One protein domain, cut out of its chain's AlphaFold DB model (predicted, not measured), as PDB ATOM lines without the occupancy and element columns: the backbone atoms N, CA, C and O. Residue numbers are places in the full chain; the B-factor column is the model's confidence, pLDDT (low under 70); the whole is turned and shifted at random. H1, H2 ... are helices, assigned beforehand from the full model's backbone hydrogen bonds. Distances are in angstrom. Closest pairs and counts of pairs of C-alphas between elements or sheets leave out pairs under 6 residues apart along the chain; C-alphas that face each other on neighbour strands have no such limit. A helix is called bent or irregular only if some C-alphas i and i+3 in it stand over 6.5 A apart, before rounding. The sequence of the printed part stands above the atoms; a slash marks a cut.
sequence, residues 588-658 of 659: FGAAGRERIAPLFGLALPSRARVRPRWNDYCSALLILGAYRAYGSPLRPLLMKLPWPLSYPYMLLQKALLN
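What this domain is: This is residues 588 to 658 of the 659 residues of an uncharacterized protein of Candidatus Latescibacteria bacterium (UniProt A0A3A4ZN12). A flat, open frame of helices: H2 and H4 make a narrow V, meeting near the start of H2 and the end of H4, and the short H3 with its links bridges the open end. H1 crosses the other side of H2, and the long link from H1 to H2 loops round the far side of H1. The printed part has 71 residues with four named helices, H1 H2 H3 H4 in order, and no named strand; the class is all helix. It is only just compact, close to loose, with a radius of gyration of the C-alphas of 13.2 A and spans of 38 by 26 by 14 A.

How they stand to each other: The hub is H2, residues 614 to 630. H1, residues 588 to 600, touches it at a steep tilt of 51 degrees, the same way; the closest C-alphas, of Arg 593 and Ala 620, are 4.8 A apart. H4, residues 643 to 656, touches H2 with residues 653 to 656 alone; the closest C-alphas, of Asn 615 and Leu 656, are 5.6 A apart. H2 and H4 run opposite ways at a shallow tilt of 33 degrees, only just short of steep. H3, residues 635 to 639, and H2 only just touch, only at the corner, with 3 pairs of C-alphas within 8 A; the closest, of Tyr 630 and Leu 638, are 6.8 A apart. H4 is apart from H1 and H3. Each O i to N i+4 pair is within hydrogen-bond range in H2 and H3, against 6 of 9 in H1 and 8 of 10 in H4.

Where its parts are: H2 is 24.7 A long from first to last C-alpha, beginning at C-alpha 614 (26.328, 3.271, 13.527). H1 is 18.6 A long, from C-alpha 588 (29.136, 9.951, 20.470), and irregular: C-alphas 595 and 598 are 7.4 A apart. H4, 19.8 A, ends at C-alpha 656 (27.655, 11.810, 9.727) and is only just irregular, with C-alphas 645 and 648 6.53 A apart. H3 measures 5.9 A.

The domain as a whole: The C-alphas of Arg 609 and Lys 640, the two farthest apart, are 38.2 A apart. The link from H1 to H2, residues 601 to 613, is long; the other two are tight. The printed part has no cut, and no printed residue is under 70 in pLDDT.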
ATOM      1  N   PHE A 588      29.293  11.244  21.133       95.38
ATOM      2  CA  PHE A 588      29.136   9.951  20.470       95.38
ATOM      3  C   PHE A 588      30.280   9.642  19.496       95.38
ATOM      4  O   PHE A 588      30.768   8.512  19.453       95.38
ATOM      5  N   GLY A 589      30.767  10.649  18.767       95.31
ATOM      6  CA  GLY A 589      31.901  10.509  17.856       95.31
ATOM      7  C   GLY A 589      33.197  10.132  18.578       95.31
ATOM      8  O   GLY A 589      33.969   9.318  18.069       95.31
ATOM      9  N   ALA A 590      33.423  10.673  19.779       95.62
ATOM     10  CA  ALA A 590      34.568  10.319  20.618       95.62
ATOM     11  C   ALA A 590      34.514   8.847  21.037       95.62
ATOM     12  O   ALA A 590      35.517   8.147  20.910       95.62
ATOM     13  N   ALA A 591      33.332   8.359  21.425       95.06
ATOM     14  CA  ALA A 591      33.113   6.944  21.715       95.06
ATOM     15  C   ALA A 591      33.407   6.053  20.496       95.06
ATOM     16  O   ALA A 591      34.021   4.995  20.623       95.06
ATOM     17  N   GLY A 592      32.964   6.473  19.305       95.94
ATOM     18  CA  GLY A 592      33.206   5.742  18.060       95.94
ATOM     19  C   GLY A 592      34.699   5.599  17.771       95.94
ATOM     20  O   GLY A 592      35.180   4.487  17.556       95.94
ATOM     21  N   ARG A 593      35.444   6.711  17.845       96.62
ATOM     22  CA  ARG A 593      36.902   6.733  17.637       96.62
ATOM     23  C   ARG A 593      37.656   5.907  18.667       96.62
ATOM     24  O   ARG A 593      38.582   5.205  18.289       96.62
ATOM     25  N   GLU A 594      37.252   5.963  19.933       95.44
ATOM     26  CA  GLU A 594      37.827   5.138  20.998       95.44
ATOM     27  C   GLU A 594      37.744   3.641  20.658       95.44
ATOM     28  O   GLU A 594      38.745   2.935  20.741       95.44
ATOM     29  N   ARG A 595      36.577   3.165  20.202       95.06
ATOM     30  CA  ARG A 595      36.349   1.732  19.951       95.06
ATOM     31  C   ARG A 595      37.099   1.169  18.754       95.06
ATOM     32  O   ARG A 595      37.479   0.004  18.787       95.06
ATOM     33  N   ILE A 596      37.267   1.955  17.695       96.62
ATOM     34  CA  ILE A 596      37.907   1.471  16.461       96.62
ATOM     35  C   ILE A 596      39.359   1.928  16.312       96.62
ATOM     36  O   ILE A 596      40.020   1.538  15.355       96.62
ATOM     37  N   ALA A 597      39.869   2.740  17.239       96.75
ATOM     38  CA  ALA A 597      41.257   3.193  17.248       96.75
ATOM     39  C   ALA A 597      42.296   2.064  17.081       96.75
ATOM     40  O   ALA A 597      43.244   2.277  16.318       96.75
ATOM     41  N   PRO A 598      42.118   0.863  17.674       96.75
ATOM     42  CA  PRO A 598      43.044  -0.250  17.467       96.75
ATOM     43  C   PRO A 598      43.185  -0.694  16.003       96.75
ATOM     44  O   PRO A 598      44.285  -1.053  15.593       96.75
ATOM     45  N   LEU A 599      42.128  -0.590  15.181       97.19
ATOM     46  CA  LEU A 599      42.194  -0.896  13.737       97.19
ATOM     47  C   LEU A 599      43.147   0.042  12.988       97.19
ATOM     48  O   LEU A 599      43.701  -0.305  11.951       97.19
ATOM     49  N   PHE A 600      43.350   1.235  13.536       96.56
ATOM     50  CA  PHE A 600      44.300   2.219  13.053       96.56
ATOM     51  C   PHE A 600      45.526   2.264  13.956       96.56
ATOM     52  O   PHE A 600      46.108   3.332  14.068       96.56
ATOM     53  N   GLY A 601      45.894   1.189  14.661       95.62
ATOM     54  CA  GLY A 601      47.095   1.107  15.501       95.62
ATOM     55  C   GLY A 601      47.240   2.240  16.523       95.62
ATOM     56  O   GLY A 601      48.347   2.733  16.731       95.62
ATOM     57  N   LEU A 602      46.131   2.740  17.074       95.00
ATOM     58  CA  LEU A 602      46.115   3.777  18.104       95.00
ATOM     59  C   LEU A 602      45.581   3.198  19.416       95.00
ATOM     60  O   LEU A 602      44.586   2.478  19.425       95.00
ATOM     61  N   ALA A 603      46.200   3.594  20.525       93.50
ATOM     62  CA  ALA A 603      45.671   3.392  21.868       93.50
ATOM     63  C   ALA A 603      45.150   4.736  22.390       93.50
ATOM     64  O   ALA A 603      45.929   5.652  22.666       93.50
ATOM     65  N   LEU A 604      43.827   4.882  22.472       93.06
ATOM     66  CA  LEU A 604      43.185   6.100  22.967       93.06
ATOM     67  C   LEU A 604      42.655   5.874  24.388       93.06
ATOM     68  O   LEU A 604      42.126   4.801  24.673       93.06
ATOM     69  N   PRO A 605      42.771   6.864  25.293       87.56
ATOM     70  CA  PRO A 605      42.289   6.707  26.656       87.56
ATOM     71  C   PRO A 605      40.763   6.627  26.668       87.56
ATOM     72  O   PRO A 605      40.106   7.455  26.024       87.56
ATOM     73  N   SER A 606      40.229   5.690  27.455       81.25
ATOM     74  CA  SER A 606      38.787   5.543  27.623       81.25
ATOM     75  C   SER A 606      38.213   6.718  28.400       81.25
ATOM     76  O   SER A 606      38.587   6.980  29.547       81.25
ATOM     77  N   ARG A 607      37.368   7.499  27.728       81.06
ATOM     78  CA  ARG A 607      36.793   8.739  28.278       81.06
ATOM     79  C   ARG A 607      35.327   8.907  27.921       81.06
ATOM     80  O   ARG A 607      34.635   9.675  28.592       81.06
ATOM     81  N   ALA A 608      34.852   8.229  26.880       74.56
ATOM     82  CA  ALA A 608      33.480   8.370  26.444       74.56
ATOM     83  C   ALA A 608      32.526   7.588  27.357       74.56
ATOM     84  O   ALA A 608      32.671   6.388  27.562       74.56
ATOM     85  N   ARG A 609      31.500   8.270  27.874       80.38
ATOM     86  CA  ARG A 609      30.473   7.671  28.751       80.38
ATOM     87  C   ARG A 609      29.199   7.268  28.005       80.38
ATOM     88  O   ARG A 609      28.153   7.067  28.612       80.38
ATOM     89  N   VAL A 610      29.256   7.205  26.678       91.44
ATOM     90  CA  VAL A 610      28.097   6.922  25.825       91.44
ATOM     91  C   VAL A 610      28.410   5.826  24.822       91.44
ATOM     92  O   VAL A 610      29.544   5.676  24.377       91.44
ATOM     93  N   ARG A 611      27.384   5.063  24.439       92.69
ATOM     94  CA  ARG A 611      27.497   4.076  23.365       92.69
ATOM     95  C   ARG A 611      27.487   4.797  22.004       92.69
ATOM     96  O   ARG A 611      26.577   5.598  21.785       92.69
ATOM     97  N   PRO A 612      28.440   4.517  21.095       93.94
ATOM     98  CA  PRO A 612      28.405   5.056  19.739       93.94
ATOM     99  C   PRO A 612      27.242   4.465  18.937       93.94
ATOM    100  O   PRO A 612      26.853   3.310  19.141       93.94
ATOM    101  N   ARG A 613      26.716   5.249  17.997       94.88
ATOM    102  CA  ARG A 613      25.736   4.830  16.987       94.88
ATOM    103  C   ARG A 613      26.468   4.377  15.723       94.88
ATOM    104  O   ARG A 613      27.666   4.612  15.573       94.88
ATOM    105  N   TRP A 614      25.748   3.764  14.784       95.44
ATOM    106  CA  TRP A 614      26.328   3.271  13.527       95.44
ATOM    107  C   TRP A 614      27.071   4.376  12.746       95.44
ATOM    108  O   TRP A 614      28.191   4.165  12.288       95.44
ATOM    109  N   ASN A 615      26.504   5.584  12.671       95.44
ATOM    110  CA  ASN A 615      27.092   6.712  11.944       95.44
ATOM    111  C   ASN A 615      28.350   7.259  12.635       95.44
ATOM    112  O   ASN A 615      29.235   7.787  11.960       95.44
ATOM    113  N   ASP A 616      28.466   7.108  13.957       96.44
ATOM    114  CA  ASP A 616      29.655   7.524  14.703       96.44
ATOM    115  C   ASP A 616      30.845   6.597  14.399       96.44
ATOM    116  O   ASP A 616      31.974   7.073  14.299       96.44
ATOM    117  N   TYR A 617      30.599   5.299  14.164       97.25
ATOM    118  CA  TYR A 617      31.618   4.364  13.668       97.25
ATOM    119  C   TYR A 617      32.086   4.731  12.257       97.25
ATOM    120  O   TYR A 617      33.289   4.815  12.014       97.25
ATOM    121  N   CYS A 618      31.158   5.021  11.339       97.00
ATOM    122  CA  CYS A 618      31.504   5.481   9.992       97.00
ATOM    123  C   CYS A 618      32.304   6.793  10.031       97.00
ATOM    124  O   CYS A 618      33.324   6.921   9.360       97.00
ATOM    125  N   SER A 619      31.882   7.756  10.858       96.38
ATOM    126  CA  SER A 619      32.604   9.019  11.042       96.38
ATOM    127  C   SER A 619      34.012   8.786  11.590       96.38
ATOM    128  O   SER A 619      34.972   9.381  11.103       96.38
ATOM    129  N   ALA A 620      34.154   7.888  12.569       96.88
ATOM    130  CA  ALA A 620      35.440   7.526  13.142       96.88
ATOM    131  C   ALA A 620      36.373   6.861  12.116       96.88
ATOM    132  O   ALA A 620      37.549   7.218  12.081       96.88
ATOM    133  N   LEU A 621      35.862   5.958  11.267       97.44
ATOM    134  CA  LEU A 621      36.640   5.314  10.201       97.44
ATOM    135  C   LEU A 621      37.218   6.358   9.246       97.44
ATOM    136  O   LEU A 621      38.400   6.306   8.918       97.44
ATOM    137  N   LEU A 622      36.398   7.339   8.853       96.38
ATOM    138  CA  LEU A 622      36.849   8.456   8.030       96.38
ATOM    139  C   LEU A 622      37.923   9.266   8.772       96.38
ATOM    140  O   LEU A 622      39.054   9.338   8.306       96.38
ATOM    141  N   ILE A 623      37.621   9.801   9.960       96.38
ATOM    142  CA  ILE A 623      38.551  10.653  10.727       96.38
ATOM    143  C   ILE A 623      39.916   9.981  10.928       96.38
ATOM    144  O   ILE A 623      40.951  10.587  10.656       96.38
ATOM    145  N   LEU A 624      39.929   8.735  11.410       96.88
ATOM    146  CA  LEU A 624      41.171   8.020  11.700       96.88
ATOM    147  C   LEU A 624      41.887   7.565  10.422       96.88
ATOM    148  O   LEU A 624      43.117   7.560  10.384       96.88
ATOM    149  N   GLY A 625      41.137   7.262   9.358       96.00
ATOM    150  CA  GLY A 625      41.684   6.996   8.030       96.00
ATOM    151  C   GLY A 625      42.390   8.214   7.439       96.00
ATOM    152  O   GLY A 625      43.533   8.093   7.007       96.00
ATOM    153  N   ALA A 626      41.771   9.398   7.495       94.44
ATOM    154  CA  ALA A 626      42.410  10.650   7.091       94.44
ATOM    155  C   ALA A 626      43.658  10.928   7.937       94.44
ATOM    156  O   ALA A 626      44.724  11.181   7.382       94.44
ATOM    157  N   TYR A 627      43.561  10.803   9.264       95.12
ATOM    158  CA  TYR A 627      44.709  10.958  10.159       95.12
ATOM    159  C   TYR A 627      45.888  10.056   9.755       95.12
ATOM    160  O   TYR A 627      47.017  10.530   9.632       95.12
ATOM    161  N   ARG A 628      45.637   8.768   9.476       95.62
ATOM    162  CA  ARG A 628      46.678   7.834   9.017       95.62
ATOM    163  C   ARG A 628      47.203   8.168   7.623       95.62
ATOM    164  O   ARG A 628      48.413   8.135   7.422       95.62
ATOM    165  N   ALA A 629      46.330   8.525   6.685       94.81
ATOM    166  CA  ALA A 629      46.719   8.862   5.319       94.81
ATOM    167  C   ALA A 629      47.634  10.100   5.275       94.81
ATOM    168  O   ALA A 629      48.696  10.058   4.656       94.81
ATOM    169  N   TYR A 630      47.283  11.171   5.993       94.38
ATOM    170  CA  TYR A 630      48.097  12.392   6.082       94.38
ATOM    171  C   TYR A 630      49.361  12.239   6.944       94.38
ATOM    172  O   TYR A 630      50.282  13.050   6.819       94.38
ATOM    173  N   GLY A 631      49.422  11.207   7.789       92.88
ATOM    174  CA  GLY A 631      50.626  10.792   8.516       92.88
ATOM    175  C   GLY A 631      51.523   9.814   7.746       92.88
ATOM    176  O   GLY A 631      52.524   9.361   8.291       92.88
ATOM    177  N   SER A 632      51.171   9.463   6.507       94.81
ATOM    178  CA  SER A 632      51.910   8.503   5.674       94.81
ATOM    179  C   SER A 632      52.775   9.198   4.607       94.81
ATOM    180  O   SER A 632      52.639  10.409   4.396       94.81
ATOM    181  N   PRO A 633      53.605   8.452   3.847       95.94
ATOM    182  CA  PRO A 633      54.325   8.988   2.686       95.94
ATOM    183  C   PRO A 633      53.437   9.633   1.605       95.94
ATOM    184  O   PRO A 633      53.941  10.387   0.779       95.94
ATOM    185  N   LEU A 634      52.114   9.408   1.619       94.00
ATOM    186  CA  LEU A 634      51.162  10.056   0.703       94.00
ATOM    187  C   LEU A 634      50.937  11.546   0.999       94.00
ATOM    188  O   LEU A 634      50.331  12.250   0.188       94.00
ATOM    189  N   ARG A 635      51.405  12.051   2.144       93.44
ATOM    190  CA  ARG A 635      51.160  13.427   2.595       93.44
ATOM    191  C   ARG A 635      51.420  14.504   1.528       93.44
ATOM    192  O   ARG A 635      50.531  15.337   1.353       93.44
ATOM    193  N   PRO A 636      52.547  14.522   0.784       91.44
ATOM    194  CA  PRO A 636      52.797  15.571  -0.208       91.44
ATOM    195  C   PRO A 636      51.755  15.596  -1.332       91.44
ATOM    196  O   PRO A 636      51.424  16.668  -1.834       91.44
ATOM    197  N   LEU A 637      51.218  14.430  -1.704       91.31
ATOM    198  CA  LEU A 637      50.143  14.309  -2.687       91.31
ATOM    199  C   LEU A 637      48.813  14.804  -2.102       91.31
ATOM    200  O   LEU A 637      48.135  15.626  -2.713       91.31
ATOM    201  N   LEU A 638      48.469  14.361  -0.889       92.25
ATOM    202  CA  LEU A 638      47.214  14.718  -0.216       92.25
ATOM    203  C   LEU A 638      47.119  16.211   0.131       92.25
ATOM    204  O   LEU A 638      46.036  16.789   0.070       92.25
ATOM    205  N   MET A 639      48.241  16.854   0.465       90.75
ATOM    206  CA  MET A 639      48.303  18.298   0.736       90.75
ATOM    207  C   MET A 639      48.125  19.153  -0.528       90.75
ATOM    208  O   MET A 639      47.729  20.312  -0.425       90.75
ATOM    209  N   LYS A 640      48.386  18.590  -1.716       88.50
ATOM    210  CA  LYS A 640      48.181  19.246  -3.020       88.50
ATOM    211  C   LYS A 640      46.791  19.000  -3.607       88.50
ATOM    212  O   LYS A 640      46.467  19.562  -4.652       88.50
ATOM    213  N   LEU A 641      45.972  18.163  -2.965       87.94
ATOM    214  CA  LEU A 641      44.667  17.788  -3.491       87.94
ATOM    215  C   LEU A 641      43.753  19.027  -3.592       87.94
ATOM    216  O   LEU A 641      43.532  19.711  -2.588       87.94
ATOM    217  N   PRO A 642      43.189  19.329  -4.774       84.00
ATOM    218  CA  PRO A 642      42.342  20.496  -4.945       84.00
ATOM    219  C   PRO A 642      41.030  20.347  -4.164       84.00
ATOM    220  O   PRO A 642      40.515  19.247  -3.938       84.00
ATOM    221  N   TRP A 643      40.467  21.491  -3.767       81.81
ATOM    222  CA  TRP A 643      39.256  21.567  -2.945       81.81
ATOM    223  C   TRP A 643      38.067  20.737  -3.482       81.81
ATOM    224  O   TRP A 643      37.450  20.044  -2.675       81.81
ATOM    225  N   PRO A 644      37.756  20.699  -4.797       86.00
ATOM    226  CA  PRO A 644      36.639  19.902  -5.316       86.00
ATOM    227  C   PRO A 644      36.735  18.394  -5.045       86.00
ATOM    228  O   PRO A 644      35.704  17.732  -4.999       86.00
ATOM    229  N   LEU A 645      37.939  17.850  -4.836       87.00
ATOM    230  CA  LEU A 645      38.140  16.423  -4.554       87.00
ATOM    231  C   LEU A 645      38.071  16.105  -3.055       87.00
ATOM    232  O   LEU A 645      37.573  15.057  -2.656       87.00
ATOM    233  N   SER A 646      38.531  17.022  -2.207       86.25
ATOM    234  CA  SER A 646      38.488  16.882  -0.742       86.25
ATOM    235  C   SER A 646      37.138  17.299  -0.142       86.25
ATOM    236  O   SER A 646      36.763  16.864   0.950       86.25
ATOM    237  N   TYR A 647      36.369  18.123  -0.854       87.12
ATOM    238  CA  TYR A 647      35.091  18.645  -0.388       87.12
ATOM    239  C   TYR A 647      33.995  17.577  -0.199       87.12
ATOM    240  O   TYR A 647      33.366  17.598   0.864       87.12
ATOM    241  N   PRO A 648      33.769  16.614  -1.120       91.44
ATOM    242  CA  PRO A 648      32.793  15.539  -0.917       91.44
ATOM    243  C   PRO A 648      33.080  14.709   0.335       91.44
ATOM    244  O   PRO A 648      32.168  14.403   1.103       91.44
ATOM    245  N   TYR A 649      34.358  14.426   0.597       91.25
ATOM    246  CA  TYR A 649      34.790  13.732   1.806       91.25
ATOM    247  C   TYR A 649      34.420  14.529   3.070       91.25
ATOM    248  O   TYR A 649      33.797  14.002   3.994       91.25
ATOM    249  N   MET A 650      34.730  15.830   3.090       91.44
ATOM    250  CA  MET A 650      34.365  16.721   4.196       91.44
ATOM    251  C   MET A 650      32.837  16.836   4.368       91.44
ATOM    252  O   MET A 650      32.342  16.939   5.493       91.44
ATOM    253  N   LEU A 651      32.065  16.835   3.275       91.44
ATOM    254  CA  LEU A 651      30.601  16.851   3.325       91.44
ATOM    255  C   LEU A 651      30.035  15.574   3.943       91.44
ATOM    256  O   LEU A 651      29.208  15.675   4.850       91.44
ATOM    257  N   LEU A 652      30.509  14.404   3.508       93.62
ATOM    258  CA  LEU A 652      30.113  13.114   4.070       93.62
ATOM    259  C   LEU A 652      30.390  13.074   5.576       93.62
ATOM    260  O   LEU A 652      29.509  12.766   6.377       93.62
ATOM    261  N   GLN A 653      31.588  13.490   5.978       91.25
ATOM    262  CA  GLN A 653      31.969  13.580   7.381       91.25
ATOM    263  C   GLN A 653      31.054  14.518   8.183       91.25
ATOM    264  O   GLN A 653      30.632  14.186   9.290       91.25
ATOM    265  N   LYS A 654      30.709  15.686   7.627       90.31
ATOM    266  CA  LYS A 654      29.790  16.640   8.264       90.31
ATOM    267  C   LYS A 654      28.365  16.113   8.365       90.31
ATOM    268  O   LYS A 654      27.709  16.415   9.358       90.31
ATOM    269  N   ALA A 655      27.900  15.356   7.374       92.50
ATOM    270  CA  ALA A 655      26.595  14.709   7.405       92.50
ATOM    271  C   ALA A 655      26.532  13.673   8.537       92.50
ATOM    272  O   ALA A 655      25.612  13.717   9.348       92.50
ATOM    273  N   LEU A 656      27.563  12.831   8.672       93.12
ATOM    274  CA  LEU A 656      27.655  11.810   9.727       93.12
ATOM    275  C   LEU A 656      27.697  12.389  11.151       93.12
ATOM    276  O   LEU A 656      27.276  11.718  12.090       93.12
ATOM    277  N   LEU A 657      28.155  13.634  11.318       90.88
ATOM    278  CA  LEU A 657      28.186  14.347  12.604       90.88
ATOM    279  C   LEU A 657      26.911  15.158  12.900       90.88
ATOM    280  O   LEU A 657      26.870  15.883  13.890       90.88
ATOM    281  N   ASN A 658      25.882  15.100  12.050       87.38
ATOM    282  CA  ASN A 658      24.697  15.961  12.161       87.38
ATOM    283  C   ASN A 658      23.471  15.281  12.809       87.38
ATOM    284  O   ASN A 658      22.391  15.874  12.796       87.38
TER     285      ASN A 658